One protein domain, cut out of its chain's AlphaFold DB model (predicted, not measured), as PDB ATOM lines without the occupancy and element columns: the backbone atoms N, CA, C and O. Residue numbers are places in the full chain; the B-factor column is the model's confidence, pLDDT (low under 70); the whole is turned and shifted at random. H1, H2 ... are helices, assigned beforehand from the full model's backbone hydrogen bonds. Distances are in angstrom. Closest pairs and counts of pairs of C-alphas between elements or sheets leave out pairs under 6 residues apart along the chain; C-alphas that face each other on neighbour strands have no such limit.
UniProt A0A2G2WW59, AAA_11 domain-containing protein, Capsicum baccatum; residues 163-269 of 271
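Overview. This is residues 163 to 269 of the 271 residues of the protein "AAA_11 domain-containing protein" of Capsicum baccatum (UniProt A0A2G2WW59). What shape does the model have? Two helices, H3 and H4, lie side by side, running the same way, with the short helix H2 packed on residues 245 to 249 of H4; long stretches with no named element run out from these three. H1 and H5, at the two ends of the printed part, touch no helix, and residues 173 to 180, 187 to 192 and 260 to 265 stick out. What is it made of, and how large is it? The 107 printed residues hold five named helices, H1 to H5 along the chain, and no named strand; the class is all helix, though under half of the residues, 48, are in named elements. The whole is compact, with a radius of gyration of the C-alphas of 15.1 A and spans of 38 by 34 by 26 A.

Arrangement. What stands near the first helix? H1, residues 163 to 170, is apart from H2, residues 196 to 202, H3, residues 207 to 221, H4, residues 239 to 252, and H5, residues 264 to 267. How do the others stand to each other? H2 and H3 are close but not clearly touching, the C-alphas of Leu 202 and Ala 210 being their closest at 5.9 A. H2 and H4 touch, with residues 245 to 249 of H4 alone, at a shallow tilt of 21 degrees, opposite ways; their closest C-alphas are those of Ala 198 and Thr 249, 6.3 A apart. H3 and H4 touch, closest at the C-alphas of Ile 213 and Met 246, 5.8 A apart, and run the same way at a tilt of 36 degrees, only just steep. What of the last helix and the backbones? H5 is apart from the four other helices. Each O i to N i+4 pair is within hydrogen-bond range in H1, H3 and H4, and 2 of 3 are in H2; H5 is too short for such a pair, and its one O i to N i+3 pair is within range.

Along the chain. Where does the first helix begin? C-alpha 163 of H1 is at (372.193, 305.070, 313.934). How long are the helices? H1 measures 10.1 A from first to last C-alpha, H2 9.9 A, H3 20.9 A, H4 20.2 A and H5 4.9 A. Where do the later helices end? H4 ends at C-alpha 252, at (369.294, 321.045, 290.050), and H5 at C-alpha 267, at (386.730, 309.897, 291.059).

Size, cuts and confidence. How far does it reach? The two C-alphas farthest apart, those of Ala 187 and Ala 265, are 43.5 A apart. Which links are long? Those from H1 to H2, 25 residues, H3 to H4, 17 residues, and H4 to H5, 11 residues, are long; the link from H2 to H3 is tight, and the printed part has no cut. Where is confidence low? The mean pLDDT of the printed part is 76.3, and residues 172 to 181, 183, 186 to 199 and 265 to 269 are under 70.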
ATOM      1  N   LEU A 163     372.632 306.438 313.617       82.56
ATOM      2  CA  LEU A 163     372.193 305.070 313.934       82.56
ATOM      3  C   LEU A 163     371.004 304.612 313.073       82.56
ATOM      4  O   LEU A 163     370.916 303.442 312.722       82.56
ATOM      5  N   ASN A 164     370.129 305.536 312.663       81.56
ATOM      6  CA  ASN A 164     369.006 305.241 311.768       81.56
ATOM      7  C   ASN A 164     369.461 304.797 310.365       81.56
ATOM      8  O   ASN A 164     368.820 303.936 309.766       81.56
ATOM      9  N   LEU A 165     370.561 305.356 309.842       83.62
ATOM     10  CA  LEU A 165     371.176 304.910 308.586       83.62
ATOM     11  C   LEU A 165     371.898 303.578 308.786       83.62
ATOM     12  O   LEU A 165     371.695 302.657 308.001       83.62
ATOM     13  N   LEU A 166     372.674 303.447 309.866       82.31
ATOM     14  CA  LEU A 166     373.392 302.208 310.183       82.31
ATOM     15  C   LEU A 166     372.436 301.024 310.342       82.31
ATOM     16  O   LEU A 166     372.670 299.974 309.755       82.31
ATOM     17  N   LYS A 167     371.312 301.207 311.043       82.12
ATOM     18  CA  LYS A 167     370.270 300.182 311.171       82.12
ATOM     19  C   LYS A 167     369.738 299.742 309.805       82.12
ATOM     20  O   LYS A 167     369.526 298.556 309.603       82.12
ATOM     21  N   LYS A 168     369.557 300.668 308.856       82.00
ATOM     22  CA  LYS A 168     369.108 300.333 307.494       82.00
ATOM     23  C   LYS A 168     370.151 299.569 306.680       82.00
ATOM     24  O   LYS A 168     369.767 298.728 305.877       82.00
ATOM     25  N   VAL A 169     371.436 299.868 306.870       83.88
ATOM     26  CA  VAL A 169     372.540 299.176 306.183       83.88
ATOM     27  C   VAL A 169     372.775 297.783 306.771       83.88
ATOM     28  O   VAL A 169     372.944 296.833 306.016       83.88
ATOM     29  N   LEU A 170     372.778 297.655 308.104       82.81
ATOM     30  CA  LEU A 170     373.080 296.407 308.818       82.81
ATOM     31  C   LEU A 170     371.887 295.450 308.888       82.81
ATOM     32  O   LEU A 170     372.064 294.236 308.881       82.81
ATOM     33  N   CYS A 171     370.673 295.994 308.952       80.44
ATOM     34  CA  CYS A 171     369.432 295.234 308.909       80.44
ATOM     35  C   CYS A 171     368.655 295.654 307.656       80.44
ATOM     36  O   CYS A 171     367.628 296.331 307.782       80.44
ATOM     37  N   PRO A 172     369.135 295.302 306.444       66.31
ATOM     38  CA  PRO A 172     368.370 295.519 305.227       66.31
ATOM     39  C   PRO A 172     367.089 294.708 305.386       66.31
ATOM     40  O   PRO A 172     367.121 293.480 305.429       66.31
ATOM     41  N   ALA A 173     365.984 295.404 305.639       59.25
ATOM     42  CA  ALA A 173     364.793 294.789 306.188       59.25
ATOM     43  C   ALA A 173     364.346 293.593 305.331       59.25
ATOM     44  O   ALA A 173     364.029 293.733 304.153       59.25
ATOM     45  N   HIS A 174     364.264 292.426 305.970       49.44
ATOM     46  CA  HIS A 174     363.477 291.284 305.498       49.44
ATOM     47  C   HIS A 174     361.959 291.569 305.597       49.44
ATOM     48  O   HIS A 174     361.129 290.726 305.254       49.44
ATOM     49  N   GLU A 175     361.576 292.761 306.066       44.94
ATOM     50  CA  GLU A 175     360.201 293.234 306.118       44.94
ATOM     51  C   GLU A 175     359.755 293.648 304.716       44.94
ATOM     52  O   GLU A 175     360.154 294.684 304.190       44.94
ATOM     53  N   LYS A 176     358.958 292.760 304.114       43.56
ATOM     54  CA  LYS A 176     357.952 292.992 303.069       43.56
ATOM     55  C   LYS A 176     358.100 294.323 302.322       43.56
ATOM     56  O   LYS A 176     357.788 295.382 302.856       43.56
ATOM     57  N   ARG A 177     358.460 294.214 301.037       43.69
ATOM     58  CA  ARG A 177     358.359 295.236 299.980       43.69
ATOM     59  C   ARG A 177     356.954 295.858 299.880       43.69
ATOM     60  O   ARG A 177     356.235 295.640 298.912       43.69
ATOM     61  N   ILE A 178     356.567 296.652 300.859       44.59
ATOM     62  CA  ILE A 178     355.569 297.691 300.692       44.59
ATOM     63  C   ILE A 178     356.368 298.960 300.902       44.59
ATOM     64  O   ILE A 178     356.864 299.216 301.998       44.59
ATOM     65  N   GLU A 179     356.578 299.698 299.816       53.47
ATOM     66  CA  GLU A 179     357.060 301.069 299.876       53.47
ATOM     67  C   GLU A 179     356.184 301.820 300.881       53.47
ATOM     68  O   GLU A 179     355.081 302.259 300.558       53.47
ATOM     69  N   GLN A 180     356.644 301.940 302.127       52.97
ATOM     70  CA  GLN A 180     356.059 302.883 303.063       52.97
ATOM     71  C   GLN A 180     356.393 304.263 302.514       52.97
ATOM     72  O   GLN A 180     357.449 304.833 302.822       52.97
ATOM     73  N   LYS A 181     355.497 304.768 301.659       62.53
ATOM     74  CA  LYS A 181     355.360 306.194 301.398       62.53
ATOM     75  C   LYS A 181     355.398 306.882 302.754       62.53
ATOM     76  O   LYS A 181     354.815 306.403 303.720       62.53
ATOM     77  N   CYS A 182     356.178 307.950 302.856       70.75
ATOM     78  CA  CYS A 182     356.231 308.688 304.102       70.75
ATOM     79  C   CYS A 182     354.831 309.238 304.385       70.75
ATOM     80  O   CYS A 182     354.320 310.020 303.583       70.75
ATOM     81  N   ASP A 183     354.233 308.843 305.509       69.62
ATOM     82  CA  ASP A 183     352.876 309.256 305.895       69.62
ATOM     83  C   ASP A 183     352.731 310.788 305.900       69.62
ATOM     84  O   ASP A 183     351.679 311.324 305.571       69.62
ATOM     85  N   VAL A 184     353.835 311.497 306.160       72.44
ATOM     86  CA  VAL A 184     353.915 312.963 306.152       72.44
ATOM     87  C   VAL A 184     354.040 313.543 304.734       72.44
ATOM     88  O   VAL A 184     353.399 314.538 304.414       72.44
ATOM     89  N   CYS A 185     354.843 312.937 303.850       71.50
ATOM     90  CA  CYS A 185     355.070 313.455 302.487       71.50
ATOM     91  C   CYS A 185     353.986 313.043 301.477       71.50
ATOM     92  O   CYS A 185     354.001 313.504 300.337       71.50
ATOM     93  N   SER A 186     353.055 312.169 301.864       61.88
ATOM     94  CA  SER A 186     352.022 311.623 300.971       61.88
ATOM     95  C   SER A 186     350.989 312.663 300.510       61.88
ATOM     96  O   SER A 186     350.267 312.411 299.550       61.88
ATOM     97  N   ALA A 187     350.935 313.833 301.154       54.25
ATOM     98  CA  ALA A 187     349.971 314.897 300.867       54.25
ATOM     99  C   ALA A 187     350.421 315.904 299.785       54.25
ATOM    100  O   ALA A 187     349.621 316.735 299.365       54.25
ATOM    101  N   SER A 188     351.676 315.858 299.317       51.78
ATOM    102  CA  SER A 188     352.265 316.908 298.463       51.78
ATOM    103  C   SER A 188     352.820 316.393 297.126       51.78
ATOM    104  O   SER A 188     353.885 316.819 296.681       51.78
ATOM    105  N   THR A 189     352.130 315.468 296.454       46.81
ATOM    106  CA  THR A 189     352.515 314.967 295.115       46.81
ATOM    107  C   THR A 189     352.152 315.924 293.977       46.81
ATOM    108  O   THR A 189     351.726 315.483 292.921       46.81
ATOM    109  N   ASN A 190     352.347 317.227 294.163       49.53
ATOM    110  CA  ASN A 190     352.328 318.206 293.078       49.53
ATOM    111  C   ASN A 190     353.522 319.140 293.245       49.53
ATOM    112  O   ASN A 190     353.381 320.308 293.579       49.53
ATOM    113  N   ASP A 191     354.718 318.601 293.027       49.28
ATOM    114  CA  ASP A 191     355.888 319.436 292.782       49.28
ATOM    115  C   ASP A 191     356.619 318.897 291.555       49.28
ATOM    116  O   ASP A 191     357.627 318.179 291.617       49.28
ATOM    117  N   GLY A 192     355.989 319.180 290.416       50.62
ATOM    118  CA  GLY A 192     356.619 319.104 289.121       50.62
ATOM    119  C   GLY A 192     357.622 320.237 289.000       50.62
ATOM    120  O   GLY A 192     357.252 321.398 289.028       50.62
ATOM    121  N   LEU A 193     358.888 319.884 288.830       48.19
ATOM    122  CA  LEU A 193     359.609 320.149 287.590       48.19
ATOM    123  C   LEU A 193     360.992 319.522 287.754       48.19
ATOM    124  O   LEU A 193     361.963 320.167 288.149       48.19
ATOM    125  N   VAL A 194     361.114 318.247 287.387       55.41
ATOM    126  CA  VAL A 194     362.389 317.816 286.822       55.41
ATOM    127  C   VAL A 194     362.592 318.744 285.620       55.41
ATOM    128  O   VAL A 194     361.818 318.678 284.658       55.41
ATOM    129  N   GLY A 195     363.517 319.705 285.749       59.94
ATOM    130  CA  GLY A 195     363.765 320.739 284.740       59.94
ATOM    131  C   GLY A 195     363.862 320.122 283.346       59.94
ATOM    132  O   GLY A 195     364.252 318.964 283.213       59.94
ATOM    133  N   GLU A 196     363.500 320.856 282.299       59.44
ATOM    134  CA  GLU A 196     363.455 320.337 280.922       59.44
ATOM    135  C   GLU A 196     364.755 319.631 280.506       59.44
ATOM    136  O   GLU A 196     364.747 318.522 279.979       59.44
ATOM    137  N   ALA A 197     365.895 320.187 280.909       57.12
ATOM    138  CA  ALA A 197     367.197 319.579 280.685       57.12
ATOM    139  C   ALA A 197     367.457 318.292 281.504       57.12
ATOM    140  O   ALA A 197     368.397 317.564 281.205       57.12
ATOM    141  N   ALA A 198     366.712 318.006 282.576       64.12
ATOM    142  CA  ALA A 198     366.793 316.747 283.331       64.12
ATOM    143  C   ALA A 198     365.838 315.717 282.728       64.12
ATOM    144  O   ALA A 198     366.225 314.562 282.589       64.12
ATOM    145  N   ARG A 199     364.663 316.144 282.245       69.69
ATOM    146  CA  ARG A 199     363.788 315.304 281.414       69.69
ATOM    147  C   ARG A 199     364.496 314.834 280.140       69.69
ATOM    148  O   ARG A 199     364.449 313.647 279.842       69.69
ATOM    149  N   ASN A 200     365.252 315.710 279.479       71.88
ATOM    150  CA  ASN A 200     366.052 315.370 278.294       71.88
ATOM    151  C   ASN A 200     367.240 314.434 278.575       71.88
ATOM    152  O   ASN A 200     367.769 313.815 277.654       71.88
ATOM    153  N   LEU A 201     367.711 314.361 279.822       72.06
ATOM    154  CA  LEU A 201     368.754 313.411 280.222       72.06
ATOM    155  C   LEU A 201     368.145 312.069 280.634       72.06
ATOM    156  O   LEU A 201     368.680 311.028 280.258       72.06
ATOM    157  N   LEU A 202     367.016 312.100 281.347       75.06
ATOM    158  CA  LEU A 202     366.242 310.916 281.722       75.06
ATOM    159  C   LEU A 202     365.693 310.181 280.495       75.06
ATOM    160  O   LEU A 202     365.721 308.958 280.480       75.06
ATOM    161  N   SER A 203     365.278 310.897 279.443       76.81
ATOM    162  CA  SER A 203     364.793 310.292 278.191       76.81
ATOM    163  C   SER A 203     365.860 309.504 277.425       76.81
ATOM    164  O   SER A 203     365.534 308.731 276.531       76.81
ATOM    165  N   LYS A 204     367.141 309.677 277.771       81.88
ATOM    166  CA  LYS A 204     368.258 308.924 277.187       81.88
ATOM    167  C   LYS A 204     368.654 307.699 278.019       81.88
ATOM    168  O   LYS A 204     369.672 307.076 277.709       81.88
ATOM    169  N   LEU A 205     367.931 307.408 279.098       87.19
ATOM    170  CA  LEU A 205     368.140 306.248 279.960       87.19
ATOM    171  C   LEU A 205     367.101 305.171 279.647       87.19
ATOM    172  O   LEU A 205     366.011 305.475 279.174       87.19
ATOM    173  N   ASN A 206     367.434 303.913 279.931       89.31
ATOM    174  CA  ASN A 206     366.421 302.858 279.907       89.31
ATOM    175  C   ASN A 206     365.534 302.923 281.164       89.31
ATOM    176  O   ASN A 206     365.891 303.565 282.158       89.31
ATOM    177  N   ASP A 207     364.417 302.197 281.147       87.69
ATOM    178  CA  ASP A 207     363.428 302.213 282.233       87.69
ATOM    179  C   ASP A 207     364.030 301.862 283.597       87.69
ATOM    180  O   ASP A 207     363.717 302.498 284.602       87.69
ATOM    181  N   SER A 208     364.953 300.895 283.643       89.00
ATOM    182  CA  SER A 208     365.598 300.482 284.895       89.00
ATOM    183  C   SER A 208     366.445 301.602 285.513       89.00
ATOM    184  O   SER A 208     366.397 301.837 286.722       89.00
ATOM    185  N   GLN A 209     367.182 302.338 284.679       90.19
ATOM    186  CA  GLN A 209     368.040 303.445 285.089       90.19
ATOM    187  C   GLN A 209     367.207 304.672 285.471       90.19
ATOM    188  O   GLN A 209     367.467 305.286 286.506       90.19
ATOM    189  N   ALA A 210     366.188 305.007 284.675       87.81
ATOM    190  CA  ALA A 210     365.273 306.104 284.970       87.81
ATOM    191  C   ALA A 210     364.528 305.858 286.292       87.81
ATOM    192  O   ALA A 210     364.520 306.726 287.163       87.81
ATOM    193  N   ASN A 211     363.987 304.652 286.492       85.00
ATOM    194  CA  ASN A 211     363.288 304.282 287.720       85.00
ATOM    195  C   ASN A 211     364.200 304.340 288.958       85.00
ATOM    196  O   ASN A 211     363.784 304.827 290.008       85.00
ATOM    197  N   ALA A 212     365.462 303.911 288.839       88.69
ATOM    198  CA  ALA A 212     366.436 304.049 289.920       88.69
ATOM    199  C   ALA A 212     366.644 305.523 290.322       88.69
ATOM    200  O   ALA A 212     366.632 305.846 291.510       88.69
ATOM    201  N   ILE A 213     366.760 306.432 289.345       88.31
ATOM    202  CA  ILE A 213     366.896 307.872 289.613       88.31
ATOM    203  C   ILE A 213     365.620 308.440 290.241       88.31
ATOM    204  O   ILE A 213     365.716 309.215 291.191       88.31
ATOM    205  N   PHE A 214     364.434 308.039 289.774       83.19
ATOM    206  CA  PHE A 214     363.166 308.482 290.360       83.19
ATOM    207  C   PHE A 214     363.020 308.063 291.824       83.19
ATOM    208  O   PHE A 214     362.619 308.882 292.653       83.19
ATOM    209  N   ARG A 215     363.404 306.828 292.164       83.62
ATOM    210  CA  ARG A 215     363.397 306.346 293.550       83.62
ATOM    211  C   ARG A 215     364.346 307.147 294.436       83.62
ATOM    212  O   ARG A 215     363.929 307.622 295.490       83.62
ATOM    213  N   CYS A 216     365.579 307.378 293.985       85.88
ATOM    214  CA  CYS A 216     366.536 308.220 294.707       85.88
ATOM    215  C   CYS A 216     366.029 309.661 294.868       85.88
ATOM    216  O   CYS A 216     366.127 310.237 295.948       85.88
ATOM    217  N   HIS A 217     365.440 310.238 293.820       82.75
ATOM    218  CA  HIS A 217     364.864 311.580 293.850       82.75
ATOM    219  C   HIS A 217     363.724 311.693 294.876       82.75
ATOM    220  O   HIS A 217     363.699 312.629 295.675       82.75
ATOM    221  N   ALA A 218     362.801 310.725 294.897       80.75
ATOM    222  CA  ALA A 218     361.721 310.677 295.881       80.75
ATOM    223  C   ALA A 218     362.255 310.534 297.316       80.75
ATOM    224  O   ALA A 218     361.766 311.199 298.229       80.75
ATOM    225  N   ALA A 219     363.292 309.715 297.504       84.50
ATOM    226  CA  ALA A 219     363.930 309.519 298.799       84.50
ATOM    227  C   ALA A 219     364.591 310.808 299.324       84.50
ATOM    228  O   ALA A 219     364.422 311.153 300.489       84.50
ATOM    229  N   VAL A 220     365.261 311.569 298.452       84.44
ATOM    230  CA  VAL A 220     365.909 312.848 298.804       84.44
ATOM    231  C   VAL A 220     364.896 313.939 299.160       84.44
ATOM    232  O   VAL A 220     365.169 314.741 300.052       84.44
ATOM    233  N   LYS A 221     363.718 313.965 298.518       81.00
ATOM    234  CA  LYS A 221     362.632 314.898 298.879       81.00
ATOM    235  C   LYS A 221     362.008 314.595 300.253       81.00
ATOM    236  O   LYS A 221     361.345 315.456 300.828       81.00
ATOM    237  N   CYS A 222     362.200 313.394 300.800       82.88
ATOM    238  CA  CYS A 222     361.652 313.005 302.096       82.88
ATOM    239  C   CYS A 222     362.623 313.329 303.244       82.88
ATOM    240  O   CYS A 222     363.447 312.508 303.638       82.88
ATOM    241  N   HIS A 223     362.488 314.509 303.854       81.12
ATOM    242  CA  HIS A 223     363.338 314.910 304.987       81.12
ATOM    243  C   HIS A 223     363.027 314.182 306.309       81.12
ATOM    244  O   HIS A 223     363.795 314.278 307.263       81.12
ATOM    245  N   HIS A 224     361.926 313.431 306.377       81.50
ATOM    246  CA  HIS A 224     361.467 312.767 307.600       81.50
ATOM    247  C   HIS A 224     362.098 311.387 307.828       81.50
ATOM    248  O   HIS A 224     362.038 310.853 308.935       81.50
ATOM    249  N   LYS A 225     362.678 310.768 306.789       79.62
ATOM    250  CA  LYS A 225     363.174 309.388 306.851       79.62
ATOM    251  C   LYS A 225     364.504 309.276 306.120       79.62
ATOM    252  O   LYS A 225     364.575 309.477 304.916       79.62
ATOM    253  N   ALA A 226     365.545 308.862 306.836       81.56
ATOM    254  CA  ALA A 226     366.814 308.490 306.215       81.56
ATOM    255  C   ALA A 226     366.605 307.318 305.239       81.56
ATOM    256  O   ALA A 226     365.839 306.415 305.562       81.56
ATOM    257  N   SER A 227     367.272 307.278 304.086       84.12
ATOM    258  CA  SER A 227     367.099 306.242 303.051       84.12
ATOM    259  C   SER A 227     368.436 305.689 302.569       84.12
ATOM    260  O   SER A 227     369.434 306.403 302.552       84.12
ATOM    261  N   VAL A 228     368.441 304.422 302.154       87.12
ATOM    262  CA  VAL A 228     369.592 303.762 301.529       87.12
ATOM    263  C   VAL A 228     369.060 303.016 300.315       87.12
ATOM    264  O   VAL A 228     368.208 302.143 300.466       87.12
ATOM    265  N   GLU A 229     369.541 303.377 299.129       87.12
ATOM    266  CA  GLU A 229     369.127 302.770 297.863       87.12
ATOM    267  C   GLU A 229     370.323 302.063 297.220       87.12
ATOM    268  O   GLU A 229     371.415 302.627 297.129       87.12
ATOM    269  N   LEU A 230     370.116 300.824 296.765       87.19
ATOM    270  CA  LEU A 230     371.125 300.041 296.055       87.19
ATOM    271  C   LEU A 230     370.844 300.079 294.551       87.19
ATOM    272  O   LEU A 230     369.817 299.579 294.094       87.19
ATOM    273  N   ILE A 231     371.788 300.622 293.779       89.00
ATOM    274  CA  ILE A 231     371.777 300.564 292.314       89.00
ATOM    275  C   ILE A 231     372.823 299.541 291.873       89.00
ATOM    276  O   ILE A 231     374.026 299.787 291.954       89.00
ATOM    277  N   CYS A 232     372.369 298.386 291.393       88.88
ATOM    278  CA  CYS A 232     373.223 297.310 290.898       88.88
ATOM    279  C   CYS A 232     372.989 297.065 289.403       88.88
ATOM    280  O   CYS A 232     371.870 297.190 288.912       88.88
ATOM    281  N   GLY A 233     374.039 296.679 288.677       89.06
ATOM    282  CA  GLY A 233     373.927 296.335 287.260       89.06
ATOM    283  C   GLY A 233     375.163 295.593 286.732       89.06
ATOM    284  O   GLY A 233     376.280 295.917 287.158       89.06
ATOM    285  N   PRO A 234     375.002 294.641 285.793       88.81
ATOM    286  CA  PRO A 234     376.106 293.945 285.123       88.81
ATOM    287  C   PRO A 234     377.154 294.878 284.483       88.81
ATOM    288  O   PRO A 234     376.917 296.087 284.328       88.81
ATOM    289  N   PRO A 235     378.337 294.372 284.097       87.06
ATOM    290  CA  PRO A 235     379.289 295.126 283.278       87.06
ATOM    291  C   PRO A 235     378.619 295.704 282.016       87.06
ATOM    292  O   PRO A 235     377.707 295.101 281.463       87.06
ATOM    293  N   GLY A 236     379.005 296.914 281.598       86.06
ATOM    294  CA  GLY A 236     378.440 297.569 280.404       86.06
ATOM    295  C   GLY A 236     377.050 298.211 280.558       86.06
ATOM    296  O   GLY A 236     376.640 298.974 279.692       86.06
ATOM    297  N   THR A 237     376.342 298.026 281.679       85.19
ATOM    298  CA  THR A 237     374.964 298.553 281.882       85.19
ATOM    299  C   THR A 237     374.859 300.053 282.188       85.19
ATOM    300  O   THR A 237     373.836 300.530 282.677       85.19
ATOM    301  N   GLY A 238     375.914 300.825 281.928       86.88
ATOM    302  CA  GLY A 238     375.872 302.282 282.058       86.88
ATOM    303  C   GLY A 238     375.737 302.816 283.490       86.88
ATOM    304  O   GLY A 238     375.283 303.941 283.652       86.88
ATOM    305  N   LYS A 239     376.151 302.069 284.525       89.88
ATOM    306  CA  LYS A 239     376.106 302.509 285.941       89.88
ATOM    307  C   LYS A 239     376.654 303.927 286.156       89.88
ATOM    308  O   LYS A 239     375.999 304.749 286.788       89.88
ATOM    309  N   THR A 240     377.822 304.225 285.581       88.50
ATOM    310  CA  THR A 240     378.444 305.555 285.656       88.50
ATOM    311  C   THR A 240     377.574 306.621 284.998       88.50
ATOM    312  O   THR A 240     377.378 307.683 285.570       88.50
ATOM    313  N   ARG A 241     376.968 306.316 283.843       87.75
ATOM    314  CA  ARG A 241     376.045 307.225 283.152       87.75
ATOM    315  C   ARG A 241     374.803 307.516 283.997       87.75
ATOM    316  O   ARG A 241     374.402 308.672 284.097       87.75
ATOM    317  N   THR A 242     374.226 306.499 284.638       90.00
ATOM    318  CA  THR A 242     373.107 306.668 285.581       90.00
ATOM    319  C   THR A 242     373.504 307.563 286.753       90.00
ATOM    320  O   THR A 242     372.758 308.477 287.098       90.00
ATOM    321  N   LEU A 243     374.696 307.353 287.327       90.12
ATOM    322  CA  LEU A 243     375.231 308.191 288.402       90.12
ATOM    323  C   LEU A 243     375.394 309.650 287.952       90.12
ATOM    324  O   LEU A 243     374.934 310.542 288.658       90.12
ATOM    325  N   SER A 244     375.957 309.911 286.766       88.88
ATOM    326  CA  SER A 244     376.098 311.273 286.231       88.88
ATOM    327  C   SER A 244     374.746 311.980 286.081       88.88
ATOM    328  O   SER A 244     374.601 313.126 286.504       88.88
ATOM    329  N   VAL A 245     373.721 311.305 285.543       88.75
ATOM    330  CA  VAL A 245     372.371 311.892 285.434       88.75
ATOM    331  C   VAL A 245     371.748 312.122 286.817       88.75
ATOM    332  O   VAL A 245     371.096 313.147 287.033       88.75
ATOM    333  N   MET A 246     371.985 311.221 287.777       89.00
ATOM    334  CA  MET A 246     371.537 311.387 289.161       89.00
ATOM    335  C   MET A 246     372.183 312.613 289.819       89.00
ATOM    336  O   MET A 246     371.469 313.428 290.397       89.00
ATOM    337  N   LEU A 247     373.498 312.803 289.674       90.12
ATOM    338  CA  LEU A 247     374.215 313.962 290.219       90.12
ATOM    339  C   LEU A 247     373.718 315.280 289.615       90.12
ATOM    340  O   LEU A 247     373.447 316.222 290.354       90.12
ATOM    341  N   VAL A 248     373.500 315.333 288.295       87.44
ATOM    342  CA  VAL A 248     372.902 316.512 287.637       87.44
ATOM    343  C   VAL A 248     371.494 316.793 288.172       87.44
ATOM    344  O   VAL A 248     371.118 317.951 288.364       87.44
ATOM    345  N   THR A 249     370.711 315.745 288.434       84.50
ATOM    346  CA  THR A 249     369.368 315.876 289.015       84.50
ATOM    347  C   THR A 249     369.438 316.455 290.431       84.50
ATOM    348  O   THR A 249     368.740 317.425 290.718       84.50
ATOM    349  N   LEU A 250     370.329 315.940 291.286       87.38
ATOM    350  CA  LEU A 250     370.529 316.435 292.655       87.38
ATOM    351  C   LEU A 250     371.059 317.876 292.689       87.38
ATOM    352  O   LEU A 250     370.598 318.685 293.496       87.38
ATOM    353  N   LEU A 251     371.971 318.228 291.779       87.06
ATOM    354  CA  LEU A 251     372.492 319.588 291.646       87.06
ATOM    355  C   LEU A 251     371.375 320.584 291.312       87.06
ATOM    356  O   LEU A 251     371.303 321.662 291.900       87.06
ATOM    357  N   ARG A 252     370.455 320.212 290.413       83.94
ATOM    358  CA  ARG A 252     369.294 321.045 290.050       83.94
ATOM    359  C   ARG A 252     368.299 321.225 291.192       83.94
ATOM    360  O   ARG A 252     367.638 322.255 291.252       83.94
ATOM    361  N   MET A 253     368.241 320.272 292.119       79.94
ATOM    362  CA  MET A 253     367.474 320.398 293.363       79.94
ATOM    363  C   MET A 253     368.164 321.293 294.405       79.94
ATOM    364  O   MET A 253     367.615 321.493 295.484       79.94
ATOM    365  N   LYS A 254     369.360 321.827 294.110       85.00
ATOM    366  CA  LYS A 254     370.216 322.560 295.058       85.00
ATOM    367  C   LYS A 254     370.595 321.721 296.290       85.00
ATOM    368  O   LYS A 254     370.871 322.262 297.359       85.00
ATOM    369  N   SER A 255     370.646 320.396 296.135       84.56
ATOM    370  CA  SER A 255     371.043 319.473 297.196       84.56
ATOM    371  C   SER A 255     372.564 319.430 297.328       84.56
ATOM    372  O   SER A 255     373.275 319.127 296.366       84.56
ATOM    373  N   ARG A 256     373.081 319.667 298.540       90.88
ATOM    374  CA  ARG A 256     374.495 319.403 298.847       90.88
ATOM    375  C   ARG A 256     374.738 317.901 298.763       90.88
ATOM    376  O   ARG A 256     374.182 317.141 299.551       90.88
ATOM    377  N   THR A 257     375.549 317.493 297.798       90.00
ATOM    378  CA  THR A 257     375.788 316.084 297.479       90.00
ATOM    379  C   THR A 257     377.259 315.764 297.697       90.00
ATOM    380  O   THR A 257     378.123 316.528 297.276       90.00
ATOM    381  N   VAL A 258     377.534 314.641 298.357       91.19
ATOM    382  CA  VAL A 258     378.884 314.093 298.514       91.19
ATOM    383  C   VAL A 258     378.950 312.810 297.699       91.19
ATOM    384  O   VAL A 258     378.147 311.902 297.912       91.19
ATOM    385  N   THR A 259     379.900 312.745 296.771       88.88
ATOM    386  CA  THR A 259     380.157 311.565 295.940       88.88
ATOM    387  C   THR A 259     381.490 310.968 296.357       88.88
ATOM    388  O   THR A 259     382.494 311.674 296.379       88.88
ATOM    389  N   CYS A 260     381.507 309.674 296.666       87.56
ATOM    390  CA  CYS A 260     382.719 308.955 297.049       87.56
ATOM    391  C   CYS A 260     382.953 307.787 296.091       87.56
ATOM    392  O   CYS A 260     382.001 307.133 295.659       87.56
ATOM    393  N   THR A 261     384.217 307.487 295.802       84.00
ATOM    394  CA  THR A 261     384.620 306.276 295.080       84.00
ATOM    395  C   THR A 261     385.813 305.635 295.803       84.00
ATOM    396  O   THR A 261     386.521 306.341 296.522       84.00
ATOM    397  N   PRO A 262     386.021 304.311 295.692       79.50
ATOM    398  CA  PRO A 262     387.103 303.635 296.408       79.50
ATOM    399  C   PRO A 262     388.495 303.912 295.820       79.50
ATOM    400  O   PRO A 262     389.484 303.655 296.497       79.50
ATOM    401  N   THR A 263     388.590 304.403 294.579       76.38
ATOM    402  CA  THR A 263     389.866 304.681 293.903       76.38
ATOM    403  C   THR A 263     389.837 306.024 293.181       76.38
ATOM    404  O   THR A 263     388.905 306.327 292.437       76.38
ATOM    405  N   ASP A 264     390.909 306.802 293.320       70.06
ATOM    406  CA  ASP A 264     391.008 308.159 292.758       70.06
ATOM    407  C   ASP A 264     390.810 308.200 291.235       70.06
ATOM    408  O   ASP A 264     390.181 309.116 290.701       70.06
ATOM    409  N   ALA A 265     391.246 307.150 290.532       63.12
ATOM    410  CA  ALA A 265     391.056 307.000 289.089       63.12
ATOM    411  C   ALA A 265     389.574 306.969 288.664       63.12
ATOM    412  O   ALA A 265     389.240 307.354 287.542       63.12
ATOM    413  N   VAL A 266     388.672 306.506 289.536       62.72
ATOM    414  CA  VAL A 266     387.225 306.511 289.276       62.72
ATOM    415  C   VAL A 266     386.618 307.861 289.655       62.72
ATOM    416  O   VAL A 266     385.724 308.324 288.947       62.72
ATOM    417  N   THR A 267     387.136 308.531 290.688       59.75
ATOM    418  CA  THR A 267     386.730 309.897 291.059       59.75
ATOM    419  C   THR A 267     386.922 310.868 289.893       59.75
ATOM    420  O   THR A 267     385.981 311.572 289.539       59.75
ATOM    421  N   ALA A 268     388.076 310.833 289.217       60.62
ATOM    422  CA  ALA A 268     388.364 311.706 288.070       60.62
ATOM    423  C   ALA A 268     387.428 311.502 286.861       60.62
ATOM    424  O   ALA A 268     387.304 312.383 286.022       60.62
ATOM    425  N   ARG A 269     386.769 310.341 286.740       61.19
ATOM    426  CA  ARG A 269     385.803 310.069 285.657       61.19
ATOM    427  C   ARG A 269     384.396 310.584 285.956       61.19
ATOM    428  O   ARG A 269     383.548 310.565 285.066       61.19
TER     429      ARG A 269